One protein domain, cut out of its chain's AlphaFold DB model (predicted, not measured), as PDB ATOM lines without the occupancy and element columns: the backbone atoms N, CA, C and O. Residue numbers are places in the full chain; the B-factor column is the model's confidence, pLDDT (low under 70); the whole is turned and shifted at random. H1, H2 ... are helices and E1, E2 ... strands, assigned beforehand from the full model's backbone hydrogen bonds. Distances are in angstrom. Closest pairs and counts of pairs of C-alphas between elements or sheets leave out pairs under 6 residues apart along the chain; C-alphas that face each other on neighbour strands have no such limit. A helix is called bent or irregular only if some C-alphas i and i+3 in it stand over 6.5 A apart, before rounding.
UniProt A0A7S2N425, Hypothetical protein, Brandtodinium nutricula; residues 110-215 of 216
ATOM      1  N   GLU A 110     165.076 120.169 143.917       81.19
ATOM      2  CA  GLU A 110     165.480 119.308 142.795       81.19
ATOM      3  C   GLU A 110     164.322 118.440 142.291       81.19
ATOM      4  O   GLU A 110     164.037 118.431 141.098       81.19
ATOM      5  N   ALA A 111     163.549 117.814 143.182       80.38
ATOM      6  CA  ALA A 111     162.366 117.055 142.770       80.38
ATOM      7  C   ALA A 111     161.312 117.933 142.062       80.38
ATOM      8  O   ALA A 111     160.657 117.490 141.117       80.38
ATOM      9  N   CYS A 112     161.150 119.193 142.492       76.94
ATOM     10  CA  CYS A 112     160.291 120.165 141.807       76.94
ATOM     11  C   CYS A 112     160.827 120.476 140.404       76.94
ATOM     12  O   CYS A 112     160.056 120.501 139.445       76.94
ATOM     13  N   LYS A 113     162.141 120.703 140.287       81.00
ATOM     14  CA  LYS A 113     162.832 120.994 139.028       81.00
ATOM     15  C   LYS A 113     162.700 119.840 138.043       81.00
ATOM     16  O   LYS A 113     162.356 120.086 136.889       81.00
ATOM     17  N   GLU A 114     162.883 118.603 138.494       84.38
ATOM     18  CA  GLU A 114     162.688 117.398 137.682       84.38
ATOM     19  C   GLU A 114     161.238 117.272 137.194       84.38
ATOM     20  O   GLU A 114     161.017 117.143 135.989       84.38
ATOM     21  N   LYS A 115     160.246 117.390 138.092       82.12
ATOM     22  CA  LYS A 115     158.814 117.282 137.742       82.12
ATOM     23  C   LYS A 115     158.370 118.388 136.781       82.12
ATOM     24  O   LYS A 115     157.618 118.126 135.844       82.12
ATOM     25  N   LEU A 116     158.827 119.624 136.989       77.88
ATOM     26  CA  LEU A 116     158.504 120.735 136.095       77.88
ATOM     27  C   LEU A 116     159.192 120.564 134.735       77.88
ATOM     28  O   LEU A 116     158.548 120.745 133.707       77.88
ATOM     29  N   THR A 117     160.458 120.140 134.718       81.94
ATOM     30  CA  THR A 117     161.203 119.863 133.480       81.94
ATOM     31  C   THR A 117     160.524 118.779 132.648       81.94
ATOM     32  O   THR A 117     160.344 118.969 131.449       81.94
ATOM     33  N   SER A 118     160.085 117.674 133.263       82.00
ATOM     34  CA  SER A 118     159.395 116.603 132.535       82.00
ATOM     35  C   SER A 118     158.090 117.072 131.894       82.00
ATOM     36  O   SER A 118     157.803 116.700 130.763       82.00
ATOM     37  N   LEU A 119     157.329 117.922 132.585       76.69
ATOM     38  CA  LEU A 119     156.069 118.445 132.059       76.69
ATOM     39  C   LEU A 119     156.276 119.475 130.947       76.69
ATOM     40  O   LEU A 119     155.507 119.521 129.991       76.69
ATOM     41  N   LEU A 120     157.318 120.299 131.057       74.81
ATOM     42  CA  LEU A 120     157.660 121.259 130.011       74.81
ATOM     43  C   LEU A 120     158.104 120.555 128.724       74.81
ATOM     44  O   LEU A 120     157.722 121.000 127.652       74.81
ATOM     45  N   ILE A 121     158.812 119.424 128.821       78.06
ATOM     46  CA  ILE A 121     159.170 118.595 127.655       78.06
ATOM     47  C   ILE A 121     157.923 118.032 126.949       78.06
ATOM     48  O   ILE A 121     157.927 117.891 125.732       78.06
ATOM     49  N   GLU A 122     156.847 117.718 127.676       74.38
ATOM     50  CA  GLU A 122     155.595 117.235 127.068       74.38
ATOM     51  C   GLU A 122     154.833 118.331 126.303       74.38
ATOM     52  O   GLU A 122     154.069 118.026 125.385       74.38
ATOM     53  N   ILE A 123     155.027 119.598 126.682       70.81
ATOM     54  CA  ILE A 123     154.358 120.767 126.087       70.81
ATOM     55  C   ILE A 123     155.226 121.439 125.015       70.81
ATOM     56  O   ILE A 123     154.695 122.171 124.178       70.81
ATOM     57  N   ASP A 124     156.532 121.164 125.013       72.56
ATOM     58  CA  ASP A 124     157.502 121.629 124.024       72.56
ATOM     59  C   ASP A 124     157.174 121.069 122.623       72.56
ATOM     60  O   ASP A 124     157.646 120.014 122.184       72.56
ATOM     61  N   ALA A 125     156.301 121.789 121.918       66.69
ATOM     62  CA  ALA A 125     155.755 121.397 120.626       66.69
ATOM     63  C   ALA A 125     156.786 121.483 119.491       66.69
ATOM     64  O   ALA A 125     156.599 120.852 118.446       66.69
ATOM     65  N   ASN A 126     157.847 122.274 119.672       70.62
ATOM     66  CA  ASN A 126     158.902 122.487 118.686       70.62
ATOM     67  C   ASN A 126     160.197 121.700 119.025       70.62
ATOM     68  O   ASN A 126     161.064 121.571 118.156       70.62
ATOM     69  N   SER A 127     160.281 121.106 120.226       75.25
ATOM     70  CA  SER A 127     161.430 120.357 120.760       75.25
ATOM     71  C   SER A 127     162.737 121.155 120.761       75.25
ATOM     72  O   SER A 127     163.820 120.580 120.597       75.25
ATOM     73  N   ASP A 128     162.654 122.479 120.895       79.38
ATOM     74  CA  ASP A 128     163.815 123.367 120.897       79.38
ATOM     75  C   ASP A 128     164.445 123.540 122.290       79.38
ATOM     76  O   ASP A 128     165.507 124.163 122.400       79.38
ATOM     77  N   LEU A 129     163.854 122.924 123.327       77.88
ATOM     78  CA  LEU A 129     164.254 123.031 124.734       77.88
ATOM     79  C   LEU A 129     164.216 124.471 125.265       77.88
ATOM     80  O   LEU A 129     164.955 124.825 126.196       77.88
ATOM     81  N   LYS A 130     163.347 125.303 124.698       82.88
ATOM     82  CA  LYS A 130     163.078 126.665 125.137       82.88
ATOM     83  C   LYS A 130     161.595 126.858 125.435       82.88
ATOM     84  O   LYS A 130     160.742 126.041 125.122       82.88
ATOM     85  N   VAL A 131     161.312 127.947 126.138       82.88
ATOM     86  CA  VAL A 131     159.964 128.380 126.485       82.88
ATOM     87  C   VAL A 131     159.769 129.779 125.926       82.88
ATOM     88  O   VAL A 131     160.332 130.757 126.427       82.88
ATOM     89  N   SER A 132     158.975 129.861 124.866       84.62
ATOM     90  CA  SER A 132     158.487 131.101 124.269       84.62
ATOM     91  C   SER A 132     157.273 131.645 125.027       84.62
ATOM     92  O   SER A 132     156.591 130.935 125.775       84.62
ATOM     93  N   ARG A 133     156.918 132.912 124.784       81.94
ATOM     94  CA  ARG A 133     155.710 133.520 125.373       81.94
ATOM     95  C   ARG A 133     154.422 132.768 125.005       81.94
ATOM     96  O   ARG A 133     153.499 132.697 125.812       81.94
ATOM     97  N   ALA A 134     154.348 132.202 123.800       80.94
ATOM     98  CA  ALA A 134     153.184 131.436 123.356       80.94
ATOM     99  C   ALA A 134     153.063 130.093 124.098       80.94
ATOM    100  O   ALA A 134     151.962 129.707 124.506       80.94
ATOM    101  N   GLU A 135     154.186 129.410 124.328       80.50
ATOM    102  CA  GLU A 135     154.239 128.183 125.132       80.50
ATOM    103  C   GLU A 135     153.934 128.482 126.598       80.50
ATOM    104  O   GLU A 135     153.135 127.773 127.200       80.50
ATOM    105  N   PHE A 136     154.443 129.588 127.150       81.56
ATOM    106  CA  PHE A 136     154.102 130.045 128.500       81.56
ATOM    107  C   PHE A 136     152.591 130.235 128.693       81.56
ATOM    108  O   PHE A 136     152.010 129.710 129.643       81.56
ATOM    109  N   VAL A 137     151.929 130.937 127.769       82.44
ATOM    110  CA  VAL A 137     150.468 131.115 127.806       82.44
ATOM    111  C   VAL A 137     149.745 129.770 127.677       82.44
ATOM    112  O   VAL A 137     148.744 129.548 128.355       82.44
ATOM    113  N   SER A 138     150.270 128.850 126.866       81.50
ATOM    114  CA  SER A 138     149.711 127.501 126.705       81.50
ATOM    115  C   SER A 138     149.862 126.652 127.974       81.50
ATOM    116  O   SER A 138     148.942 125.918 128.334       81.50
ATOM    117  N   ILE A 139     150.974 126.803 128.701       80.94
ATOM    118  CA  ILE A 139     151.212 126.178 130.009       80.94
ATOM    119  C   ILE A 139     150.211 126.716 131.037       80.94
ATOM    120  O   ILE A 139     149.585 125.929 131.741       80.94
ATOM    121  N   MET A 140     150.005 128.036 131.091       82.50
ATOM    122  CA  MET A 140     149.054 128.661 132.024       82.50
ATOM    123  C   MET A 140     147.586 128.393 131.664       82.50
ATOM    124  O   MET A 140     146.717 128.437 132.532       82.50
ATOM    125  N   ALA A 141     147.294 128.076 130.401       84.38
ATOM    126  CA  ALA A 141     145.968 127.656 129.957       84.38
ATOM    127  C   ALA A 141     145.658 126.180 130.280       84.38
ATOM    128  O   ALA A 141     144.491 125.784 130.233       84.38
ATOM    129  N   ASN A 142     146.671 125.365 130.605       82.94
ATOM    130  CA  ASN A 142     146.489 123.957 130.934       82.94
ATOM    131  C   ASN A 142     146.205 123.774 132.445       82.94
ATOM    132  O   ASN A 142     147.087 124.012 133.276       82.94
ATOM    133  N   PRO A 143     145.005 123.300 132.833       83.00
ATOM    134  CA  PRO A 143     144.637 123.141 134.239       83.00
ATOM    135  C   PRO A 143     145.507 122.121 134.990       83.00
ATOM    136  O   PRO A 143     145.720 122.285 136.192       83.00
ATOM    137  N   ASP A 144     146.048 121.105 134.311       81.62
ATOM    138  CA  ASP A 144     146.924 120.103 134.932       81.62
ATOM    139  C   ASP A 144     148.300 120.695 135.281       81.62
ATOM    140  O   ASP A 144     148.887 120.375 136.322       81.62
ATOM    141  N   MET A 145     148.779 121.638 134.464       79.94
ATOM    142  CA  MET A 145     150.016 122.382 134.713       79.94
ATOM    143  C   MET A 145     149.860 123.367 135.859       79.94
ATOM    144  O   MET A 145     150.687 123.380 136.768       79.94
ATOM    145  N   VAL A 146     148.773 124.140 135.863       83.50
ATOM    146  CA  VAL A 146     148.453 125.075 136.952       83.50
ATOM    147  C   VAL A 146     148.297 124.329 138.275       83.50
ATOM    148  O   VAL A 146     148.834 124.756 139.295       83.50
ATOM    149  N   ARG A 147     147.632 123.167 138.264       83.12
ATOM    150  CA  ARG A 147     147.517 122.309 139.445       83.12
ATOM    151  C   ARG A 147     148.876 121.802 139.912       83.12
ATOM    152  O   ARG A 147     149.134 121.810 141.111       83.12
ATOM    153  N   THR A 148     149.746 121.395 138.992       79.94
ATOM    154  CA  THR A 148     151.092 120.954 139.364       79.94
ATOM    155  C   THR A 148     151.919 122.102 139.935       79.94
ATOM    156  O   THR A 148     152.553 121.923 140.966       79.94
ATOM    157  N   LEU A 149     151.877 123.294 139.340       79.94
ATOM    158  CA  LEU A 149     152.548 124.482 139.876       79.94
ATOM    159  C   LEU A 149     152.037 124.841 141.280       79.94
ATOM    160  O   LEU A 149     152.843 125.115 142.168       79.94
ATOM    161  N   ALA A 150     150.727 124.732 141.514       81.06
ATOM    162  CA  ALA A 150     150.134 124.912 142.837       81.06
ATOM    163  C   ALA A 150     150.567 123.822 143.841       81.06
ATOM    164  O   ALA A 150     150.835 124.134 145.000       81.06
ATOM    165  N   GLU A 151     150.702 122.558 143.417       81.44
ATOM    166  CA  GLU A 151     151.282 121.474 144.237       81.44
ATOM    167  C   GLU A 151     152.749 121.741 144.608       81.44
ATOM    168  O   GLU A 151     153.208 121.303 145.662       81.44
ATOM    169  N   LEU A 152     153.482 122.466 143.757       75.31
ATOM    170  CA  LEU A 152     154.851 122.915 144.018       75.31
ATOM    171  C   LEU A 152     154.906 124.218 144.842       75.31
ATOM    172  O   LEU A 152     155.994 124.756 145.045       75.31
ATOM    173  N   GLU A 153     153.770 124.720 145.337       79.56
ATOM    174  CA  GLU A 153     153.645 125.977 146.095       79.56
ATOM    175  C   GLU A 153     154.085 127.224 145.308       79.56
ATOM    176  O   GLU A 153     154.484 128.224 145.906       79.56
ATOM    177  N   VAL A 154     154.056 127.169 143.975       80.94
ATOM    178  CA  VAL A 154     154.326 128.322 143.106       80.94
ATOM    179  C   VAL A 154     153.104 129.237 143.098       80.94
ATOM    180  O   VAL A 154     151.984 128.781 142.865       80.94
ATOM    181  N   ASP A 155     153.321 130.533 143.320       81.50
ATOM    182  CA  ASP A 155     152.293 131.557 143.157       81.50
ATOM    183  C   ASP A 155     152.056 131.828 141.662       81.50
ATOM    184  O   ASP A 155     152.794 132.564 141.004       81.50
ATOM    185  N   VAL A 156     151.038 131.163 141.111       81.06
ATOM    186  CA  VAL A 156     150.677 131.255 139.689       81.06
ATOM    187  C   VAL A 156     150.119 132.638 139.337       81.06
ATOM    188  O   VAL A 156     150.346 133.114 138.229       81.06
ATOM    189  N   GLU A 157     149.422 133.300 140.262       79.38
ATOM    190  CA  GLU A 157     148.843 134.629 140.035       79.38
ATOM    191  C   GLU A 157     149.958 135.674 139.914       79.38
ATOM    192  O   GLU A 157     150.027 136.391 138.914       79.38
ATOM    193  N   ALA A 158     150.917 135.653 140.847       75.94
ATOM    194  CA  ALA A 158     152.110 136.489 140.769       75.94
ATOM    195  C   ALA A 158     152.948 136.186 139.516       75.94
ATOM    196  O   ALA A 158     153.439 137.102 138.859       75.94
ATOM    197  N   LEU A 159     153.097 134.913 139.140       77.69
ATOM    198  CA  LEU A 159     153.848 134.530 137.941       77.69
ATOM    199  C   LEU A 159     153.223 135.096 136.650       77.69
ATOM    200  O   LEU A 159     153.961 135.486 135.746       77.69
ATOM    201  N   ILE A 160     151.890 135.173 136.561       78.25
ATOM    202  CA  ILE A 160     151.179 135.767 135.416       78.25
ATOM    203  C   ILE A 160     151.372 137.287 135.380       78.25
ATOM    204  O   ILE A 160     151.665 137.830 134.316       78.25
ATOM    205  N   GLU A 161     151.259 137.975 136.518       75.25
ATOM    206  CA  GLU A 161     151.475 139.428 136.595       75.25
ATOM    207  C   GLU A 161     152.909 139.825 136.225       75.25
ATOM    208  O   GLU A 161     153.135 140.836 135.557       75.25
ATOM    209  N   TYR A 162     153.886 139.012 136.627       72.06
ATOM    210  CA  TYR A 162     155.293 139.240 136.313       72.06
ATOM    211  C   TYR A 162     155.710 138.715 134.938       72.06
ATOM    212  O   TYR A 162     156.818 139.033 134.505       72.06
ATOM    213  N   ALA A 163     154.863 137.972 134.221       74.12
ATOM    214  CA  ALA A 163     155.208 137.403 132.919       74.12
ATOM    215  C   ALA A 163     155.665 138.482 131.923       74.12
ATOM    216  O   ALA A 163     156.670 138.308 131.238       74.12
ATOM    217  N   ASP A 164     154.996 139.636 131.896       71.62
ATOM    218  CA  ASP A 164     155.352 140.738 130.995       71.62
ATOM    219  C   ASP A 164     156.734 141.331 131.294       71.62
ATOM    220  O   ASP A 164     157.410 141.792 130.382       71.62
ATOM    221  N   VAL A 165     157.176 141.273 132.553       69.88
ATOM    222  CA  VAL A 165     158.506 141.722 132.992       69.88
ATOM    223  C   VAL A 165     159.556 140.632 132.780       69.88
ATOM    224  O   VAL A 165     160.694 140.939 132.437       69.88
ATOM    225  N   VAL A 166     159.190 139.360 132.971       69.25
ATOM    226  CA  VAL A 166     160.077 138.211 132.739       69.25
ATOM    227  C   VAL A 166     160.476 138.148 131.266       69.25
ATOM    228  O   VAL A 166     161.652 137.980 130.979       69.25
ATOM    229  N   PHE A 167     159.541 138.362 130.338       73.56
ATOM    230  CA  PHE A 167     159.815 138.370 128.896       73.56
ATOM    231  C   PHE A 167     160.231 139.758 128.342       73.56
ATOM    232  O   PHE A 167     160.408 139.904 127.132       73.56
ATOM    233  N   ASP A 168     160.432 140.785 129.186       68.31
ATOM    234  CA  ASP A 168     160.865 142.128 128.750       68.31
ATOM    235  C   ASP A 168     162.356 142.125 128.350       68.31
ATOM    236  O   ASP A 168     163.257 142.326 129.168       68.31
ATOM    237  N   GLY A 169     162.624 141.857 127.068       64.56
ATOM    238  CA  GLY A 169     163.967 141.854 126.471       64.56
ATOM    239  C   GLY A 169     164.531 140.477 126.100       64.56
ATOM    240  O   GLY A 169     165.612 140.427 125.513       64.56
ATOM    241  N   CYS A 170     163.805 139.390 126.382       66.50
ATOM    242  CA  CYS A 170     164.101 138.027 125.927       66.50
ATOM    243  C   CYS A 170     162.803 137.339 125.478       66.50
ATOM    244  O   CYS A 170     161.924 137.095 126.300       66.50
ATOM    245  N   ASP A 171     162.700 136.993 124.191       70.81
ATOM    246  CA  ASP A 171     161.506 136.339 123.627       70.81
ATOM    247  C   ASP A 171     161.415 134.833 123.963       70.81
ATOM    248  O   ASP A 171     160.333 134.242 123.912       70.81
ATOM    249  N   GLU A 172     162.545 134.218 124.334       78.81
ATOM    250  CA  GLU A 172     162.679 132.786 124.615       78.81
ATOM    251  C   GLU A 172     163.610 132.550 125.814       78.81
ATOM    252  O   GLU A 172     164.685 133.149 125.905       78.81
ATOM    253  N   PHE A 173     163.233 131.627 126.699       77.81
ATOM    254  CA  PHE A 173     164.082 131.150 127.794       77.81
ATOM    255  C   PHE A 173     164.512 129.714 127.554       77.81
ATOM    256  O   PHE A 173     163.676 128.882 127.227       77.81
ATOM    257  N   GLU A 174     165.779 129.381 127.798       82.94
ATOM    258  CA  GLU A 174     166.158 127.969 127.902       82.94
ATOM    259  C   GLU A 174     165.379 127.318 129.050       82.94
ATOM    260  O   GLU A 174     165.247 127.897 130.134       82.94
ATOM    261  N   LEU A 175     164.894 126.097 128.837       80.56
ATOM    262  CA  LEU A 175     164.046 125.381 129.789       80.56
ATOM    263  C   LEU A 175     164.628 125.333 131.223       80.56
ATOM    264  O   LEU A 175     163.883 125.624 132.162       80.56
ATOM    265  N   PRO A 176     165.941 125.098 131.448       79.50
ATOM    266  CA  PRO A 176     166.529 125.172 132.788       79.50
ATOM    267  C   PRO A 176     166.424 126.562 133.436       79.50
ATOM    268  O   PRO A 176     166.163 126.664 134.633       79.50
ATOM    269  N   GLN A 177     166.601 127.630 132.652       80.81
ATOM    270  CA  GLN A 177     166.530 129.015 133.128       80.81
ATOM    271  C   GLN A 177     165.088 129.415 133.454       80.81
ATOM    272  O   GLN A 177     164.838 130.111 134.441       80.81
ATOM    273  N   PHE A 178     164.135 128.943 132.650       80.06
ATOM    274  CA  PHE A 178     162.713 129.142 132.895       80.06
ATOM    275  C   PHE A 178     162.272 128.447 134.189       80.06
ATOM    276  O   PHE A 178     161.655 129.081 135.041       80.06
ATOM    277  N   VAL A 179     162.666 127.185 134.397       80.75
ATOM    278  CA  VAL A 179     162.374 126.440 135.633       80.75
ATOM    279  C   VAL A 179     162.949 127.149 136.862       80.75
ATOM    280  O   VAL A 179     162.227 127.355 137.837       80.75
ATOM    281  N   ASP A 180     164.203 127.602 136.809       79.44
ATOM    282  CA  ASP A 180     164.826 128.345 137.914       79.44
ATOM    283  C   ASP A 180     164.151 129.709 138.169       79.44
ATOM    284  O   ASP A 180     164.193 130.232 139.285       79.44
ATOM    285  N   THR A 181     163.512 130.298 137.155       78.38
ATOM    286  CA  THR A 181     162.737 131.543 137.279       78.38
ATOM    287  C   THR A 181     161.363 131.282 137.886       78.38
ATOM    288  O   THR A 181     160.981 131.964 138.828       78.38
ATOM    289  N   VAL A 182     160.645 130.249 137.441       79.00
ATOM    290  CA  VAL A 182     159.344 129.848 138.005       79.00
ATOM    291  C   VAL A 182     159.482 129.427 139.468       79.00
ATOM    292  O   VAL A 182     158.667 129.810 140.305       79.00
ATOM    293  N   LEU A 183     160.552 128.705 139.810       77.88
ATOM    294  CA  LEU A 183     160.825 128.310 141.189       77.88
ATOM    295  C   LEU A 183     161.078 129.508 142.116       77.88
ATOM    296  O   LEU A 183     160.897 129.338 143.319       77.88
ATOM    297  N   GLN A 184     161.433 130.701 141.606       75.94
ATOM    298  CA  GLN A 184     161.567 131.925 142.418       75.94
ATOM    299  C   GLN A 184     160.222 132.408 142.980       75.94
ATOM    300  O   GLN A 184     160.203 132.983 144.065       75.94
ATOM    301  N   PHE A 185     159.107 132.079 142.323       75.38
ATOM    302  CA  PHE A 185     157.748 132.437 142.746       75.38
ATOM    303  C   PHE A 185     157.134 131.445 143.750       75.38
ATOM    304  O   PHE A 185     155.946 131.527 144.051       75.38
ATOM    305  N   ARG A 186     157.906 130.486 144.286       76.19
ATOM    306  CA  ARG A 186     157.420 129.610 145.364       76.19
ATOM    307  C   ARG A 186     157.195 130.400 146.648       76.19
ATOM    308  O   ARG A 186     158.101 131.084 147.113       76.19
ATOM    309  N   ALA A 187     156.042 130.211 147.285       64.44
ATOM    310  CA  ALA A 187     155.703 130.835 148.568       64.44
ATOM    311  C   ALA A 187     156.688 130.473 149.701       64.44
ATOM    312  O   ALA A 187     156.796 131.192 150.692       64.44
ATOM    313  N   SER A 188     157.421 129.363 149.554       62.62
ATOM    314  CA  SER A 188     158.470 128.920 150.477       62.62
ATOM    315  C   SER A 188     159.832 129.595 150.261       62.62
ATOM    316  O   SER A 188     160.701 129.474 151.128       62.62
ATOM    317  N   ASN A 189     160.030 130.361 149.180       63.12
ATOM    318  CA  ASN A 189     161.196 131.232 149.063       63.12
ATOM    319  C   ASN A 189     161.031 132.422 150.006       63.12
ATOM    320  O   ASN A 189     160.332 133.391 149.720       63.12
ATOM    321  N   SER A 190     161.704 132.355 151.153       45.50
ATOM    322  CA  SER A 190     161.905 133.520 152.009       45.50
ATOM    323  C   SER A 190     162.576 134.619 151.182       45.50
ATOM    324  O   SER A 190     163.661 134.376 150.655       45.50
ATOM    325  N   ALA A 191     161.937 135.789 151.051       50.25
ATOM    326  CA  ALA A 191     162.451 136.930 150.291       50.25
ATOM    327  C   ALA A 191     163.955 137.117 150.555       50.25
ATOM    328  O   ALA A 191     164.389 137.437 151.666       50.25
ATOM    329  N   THR A 192     164.766 136.851 149.539       54.84
ATOM    330  CA  THR A 192     166.218 136.816 149.668       54.84
ATOM    331  C   THR A 192     166.813 138.206 149.481       54.84
ATOM    332  O   THR A 192     166.217 139.121 148.915       54.84
ATOM    333  N   VAL A 193     168.066 138.382 149.910       41.59
ATOM    334  CA  VAL A 193     168.845 139.610 149.654       41.59
ATOM    335  C   VAL A 193     168.933 139.920 148.146       41.59
ATOM    336  O   VAL A 193     169.072 141.083 147.759       41.59
ATOM    337  N   LYS A 194     168.790 138.898 147.286       45.38
ATOM    338  CA  LYS A 194     168.674 139.031 145.829       45.38
ATOM    339  C   LYS A 194     167.404 139.791 145.425       45.38
ATOM    340  O   LYS A 194     167.499 140.673 144.574       45.38
ATOM    341  N   ASP A 195     166.280 139.541 146.089       61.22
ATOM    342  CA  ASP A 195     164.998 140.212 145.837       61.22
ATOM    343  C   ASP A 195     165.041 141.673 146.301       61.22
ATOM    344  O   ASP A 195     164.621 142.574 145.577       61.22
ATOM    345  N   LEU A 196     165.684 141.954 147.441       53.41
ATOM    346  CA  LEU A 196     165.932 143.331 147.887       53.41
ATOM    347  C   LEU A 196     166.849 144.095 146.915       53.41
ATOM    348  O   LEU A 196     166.618 145.268 146.613       53.41
ATOM    349  N   ALA A 197     167.890 143.437 146.398       47.72
ATOM    350  CA  ALA A 197     168.768 144.015 145.383       47.72
ATOM    351  C   ALA A 197     168.042 144.228 144.041       47.72
ATOM    352  O   ALA A 197     168.308 145.222 143.359       47.72
ATOM    353  N   HIS A 198     167.114 143.335 143.681       58.44
ATOM    354  CA  HIS A 198     166.265 143.456 142.499       58.44
ATOM    355  C   HIS A 198     165.306 144.647 142.621       58.44
ATOM    356  O   HIS A 198     165.323 145.526 141.760       58.44
ATOM    357  N   ILE A 199     164.584 144.767 143.742       70.88
ATOM    358  CA  ILE A 199     163.733 145.928 144.055       70.88
ATOM    359  C   ILE A 199     164.551 147.223 143.982       70.88
ATOM    360  O   ILE A 199     164.129 148.190 143.347       70.88
ATOM    361  N   ARG A 200     165.763 147.242 144.556       60.41
ATOM    362  CA  ARG A 200     166.648 148.416 144.507       60.41
ATOM    363  C   ARG A 200     167.060 148.787 143.079       60.41
ATOM    364  O   ARG A 200     167.100 149.975 142.768       60.41
ATOM    365  N   ARG A 201     167.366 147.815 142.208       66.12
ATOM    366  CA  ARG A 201     167.684 148.082 140.791       66.12
ATOM    367  C   ARG A 201     166.486 148.622 140.027       66.12
ATOM    368  O   ARG A 201     166.650 149.586 139.286       66.12
ATOM    369  N   VAL A 202     165.310 148.026 140.213       73.12
ATOM    370  CA  VAL A 202     164.075 148.457 139.541       73.12
ATOM    371  C   VAL A 202     163.701 149.877 139.970       73.12
ATOM    372  O   VAL A 202     163.460 150.729 139.116       73.12
ATOM    373  N   LEU A 203     163.758 150.181 141.272       73.19
ATOM    374  CA  LEU A 203     163.535 151.537 141.784       73.19
ATOM    375  C   LEU A 203     164.547 152.539 141.213       73.19
ATOM    376  O   LEU A 203     164.150 153.608 140.762       73.19
ATOM    377  N   ALA A 204     165.837 152.189 141.166       72.06
ATOM    378  CA  ALA A 204     166.866 153.065 140.604       72.06
ATOM    379  C   ALA A 204     166.665 153.328 139.099       72.06
ATOM    380  O   ALA A 204     166.817 154.465 138.654       72.06
ATOM    381  N   LYS A 205     166.281 152.305 138.321       74.94
ATOM    382  CA  LYS A 205     165.983 152.429 136.883       74.94
ATOM    383  C   LYS A 205     164.773 153.339 136.640       74.94
ATOM    384  O   LYS A 205     164.834 154.216 135.784       74.94
ATOM    385  N   ASN A 206     163.709 153.175 137.426       73.94
ATOM    386  CA  ASN A 206     162.488 153.972 137.293       73.94
ATOM    387  C   ASN A 206     162.688 155.429 137.739       73.94
ATOM    388  O   ASN A 206     162.128 156.332 137.125       73.94
ATOM    389  N   MET A 207     163.506 155.677 138.767       68.75
ATOM    390  CA  MET A 207     163.845 157.042 139.193       68.75
ATOM    391  C   MET A 207     164.700 157.775 138.152       68.75
ATOM    392  O   MET A 207     164.409 158.929 137.859       68.75
ATOM    393  N   GLY A 208     165.678 157.105 137.530       64.38
ATOM    394  CA  GLY A 208     166.463 157.703 136.440       64.38
ATOM    395  C   GLY A 208     165.616 158.038 135.206       64.38
ATOM    396  O   GLY A 208     165.776 159.099 134.613       64.38
ATOM    397  N   ALA A 209     164.644 157.186 134.865       65.31
ATOM    398  CA  ALA A 209     163.718 157.447 133.761       65.31
ATOM    399  C   ALA A 209     162.762 158.631 134.028       65.31
ATOM    400  O   ALA A 209     162.323 159.288 133.087       65.31
ATOM    401  N   LEU A 210     162.439 158.923 135.294       60.91
ATOM    402  CA  LEU A 210     161.605 160.072 135.671       60.91
ATOM    403  C   LEU A 210     162.365 161.407 135.600       60.91
ATOM    404  O   LEU A 210     161.758 162.427 135.271       60.91
ATOM    405  N   GLU A 211     163.674 161.410 135.863       59.03
ATOM    406  CA  GLU A 211     164.514 162.611 135.747       59.03
ATOM    407  C   GLU A 211     164.679 163.058 134.283       59.03
ATOM    408  O   GLU A 211     164.593 164.253 133.996       59.03
ATOM    409  N   ASP A 212     164.782 162.117 133.337       56.91
ATOM    410  CA  ASP A 212     164.864 162.423 131.898       56.91
ATOM    411  C   ASP A 212     163.551 162.984 131.312       56.91
ATOM    412  O   ASP A 212     163.571 163.732 130.332       56.91
ATOM    413  N   VAL A 213     162.399 162.664 131.912       58.69
ATOM    414  CA  VAL A 213     161.084 163.165 131.466       58.69
ATOM    415  C   VAL A 213     160.786 164.568 132.010       58.69
ATOM    416  O   VAL A 213     160.062 165.322 131.364       58.69
ATOM    417  N   HIS A 214     161.357 164.952 133.157       56.00
ATOM    418  CA  HIS A 214     161.201 166.298 133.734       56.00
ATOM    419  C   HIS A 214     162.306 167.289 133.314       56.00
ATOM    420  O   HIS A 214     162.221 168.472 133.638       56.00
ATOM    421  N   GLY A 215     163.337 166.820 132.600       52.72
ATOM    422  CA  GLY A 215     164.472 167.613 132.109       52.72
ATOM    423  C   GLY A 215     164.325 168.204 130.697       52.72
ATOM    424  O   GLY A 215     165.331 168.641 130.133       52.72
TER     425      GLY A 215
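What this domain is: This is residues 110 to 215 of the 216 residues of the protein "Hypothetical protein" of Brandtodinium nutricula (UniProt A0A7S2N425). A compact body of five short to medium helices, H1 to H5, has a small two-stranded sheet at one end, and one long helix, H6, leads away from it as an arm, with residues 196 to 215 sticking out. In the body, H5 packs on H1 and meets H4 at their ends, while the short helices H2 and H3 make corners between E1 and H4. The 106 printed residues hold six named helices and two named strands in the order H1 E1 H2 H3 H4 E2 H5 H6; E1 and E2 are antiparallel, and the class is mostly helix. The whole is only just loose, close to compact, with a radius of gyration of the C-alphas of 15.8 A, and elongated, spanning 51 by 31 by 21 A.

How they stand to each other: E1, residues 130 to 132, and E2, residues 172 to 174, are antiparallel at 157 degrees; N 131 and O 173 are 2.8 A apart and N 173 and O 131 are 3.0 A apart, both within hydrogen-bond range. H5, residues 175 to 185, touches H1, residues 110 to 123, opposite ways at a steep tilt of 58 degrees, closest at the C-alphas of Lys 113 and Val 179, 6.4 A. H5 and H4, residues 156 to 166, touch only at their ends, closest at the C-alphas of Leu 159 and Phe 185, 6.5 A. H3, residues 143 to 151, and H4 only just touch, only at the corner, with 3 pairs of C-alphas within 8 A, the closest those of Leu 149 and Val 156, 7.0 A. H2, residues 133 to 141, and H3 also only just touch, only at the corner, with 3 such pairs, the closest those of Met 140 and Val 146, 6.1 A. H1 and H3 are close but not clearly touching, at a shallow tilt of 8 degrees, opposite ways; their closest C-alphas, of Leu 119 and Met 145, are 7.7 A apart. H6, residues 193 to 214, touches no helix. Every O i to N i+4 pair is within hydrogen-bond range in H1, H2 and H3, against 5 of 7 in H4, 5 of 7 in H5 and 17 of 18 in H6.

Where its parts are: H1 begins at C-alpha 110 (165.480, 119.308, 142.795) and is 20.1 A long. E1 measures 6.4 A, H2 12.3 A, H3 12.1 A and H4 13.6 A. H4 is irregular, but only just: C-alphas 161 and 164 are 6.9 A apart. E2 measures 6.8 A and H5 16.0 A. H6, 32.0 A long, ends at C-alpha 214 (161.201, 166.298, 133.734).

The domain as a whole: The C-alphas farthest apart are those of Ala 111 and Gly 215, 51.7 A. Without residues 196 to 215, which stand free, the body spans 36 by 29 by 22 A. The printed part has no cut and no long link. The mean pLDDT of the printed part is 73.3; 29 residues are under 70, among them 187 to 198 and 207 to 215.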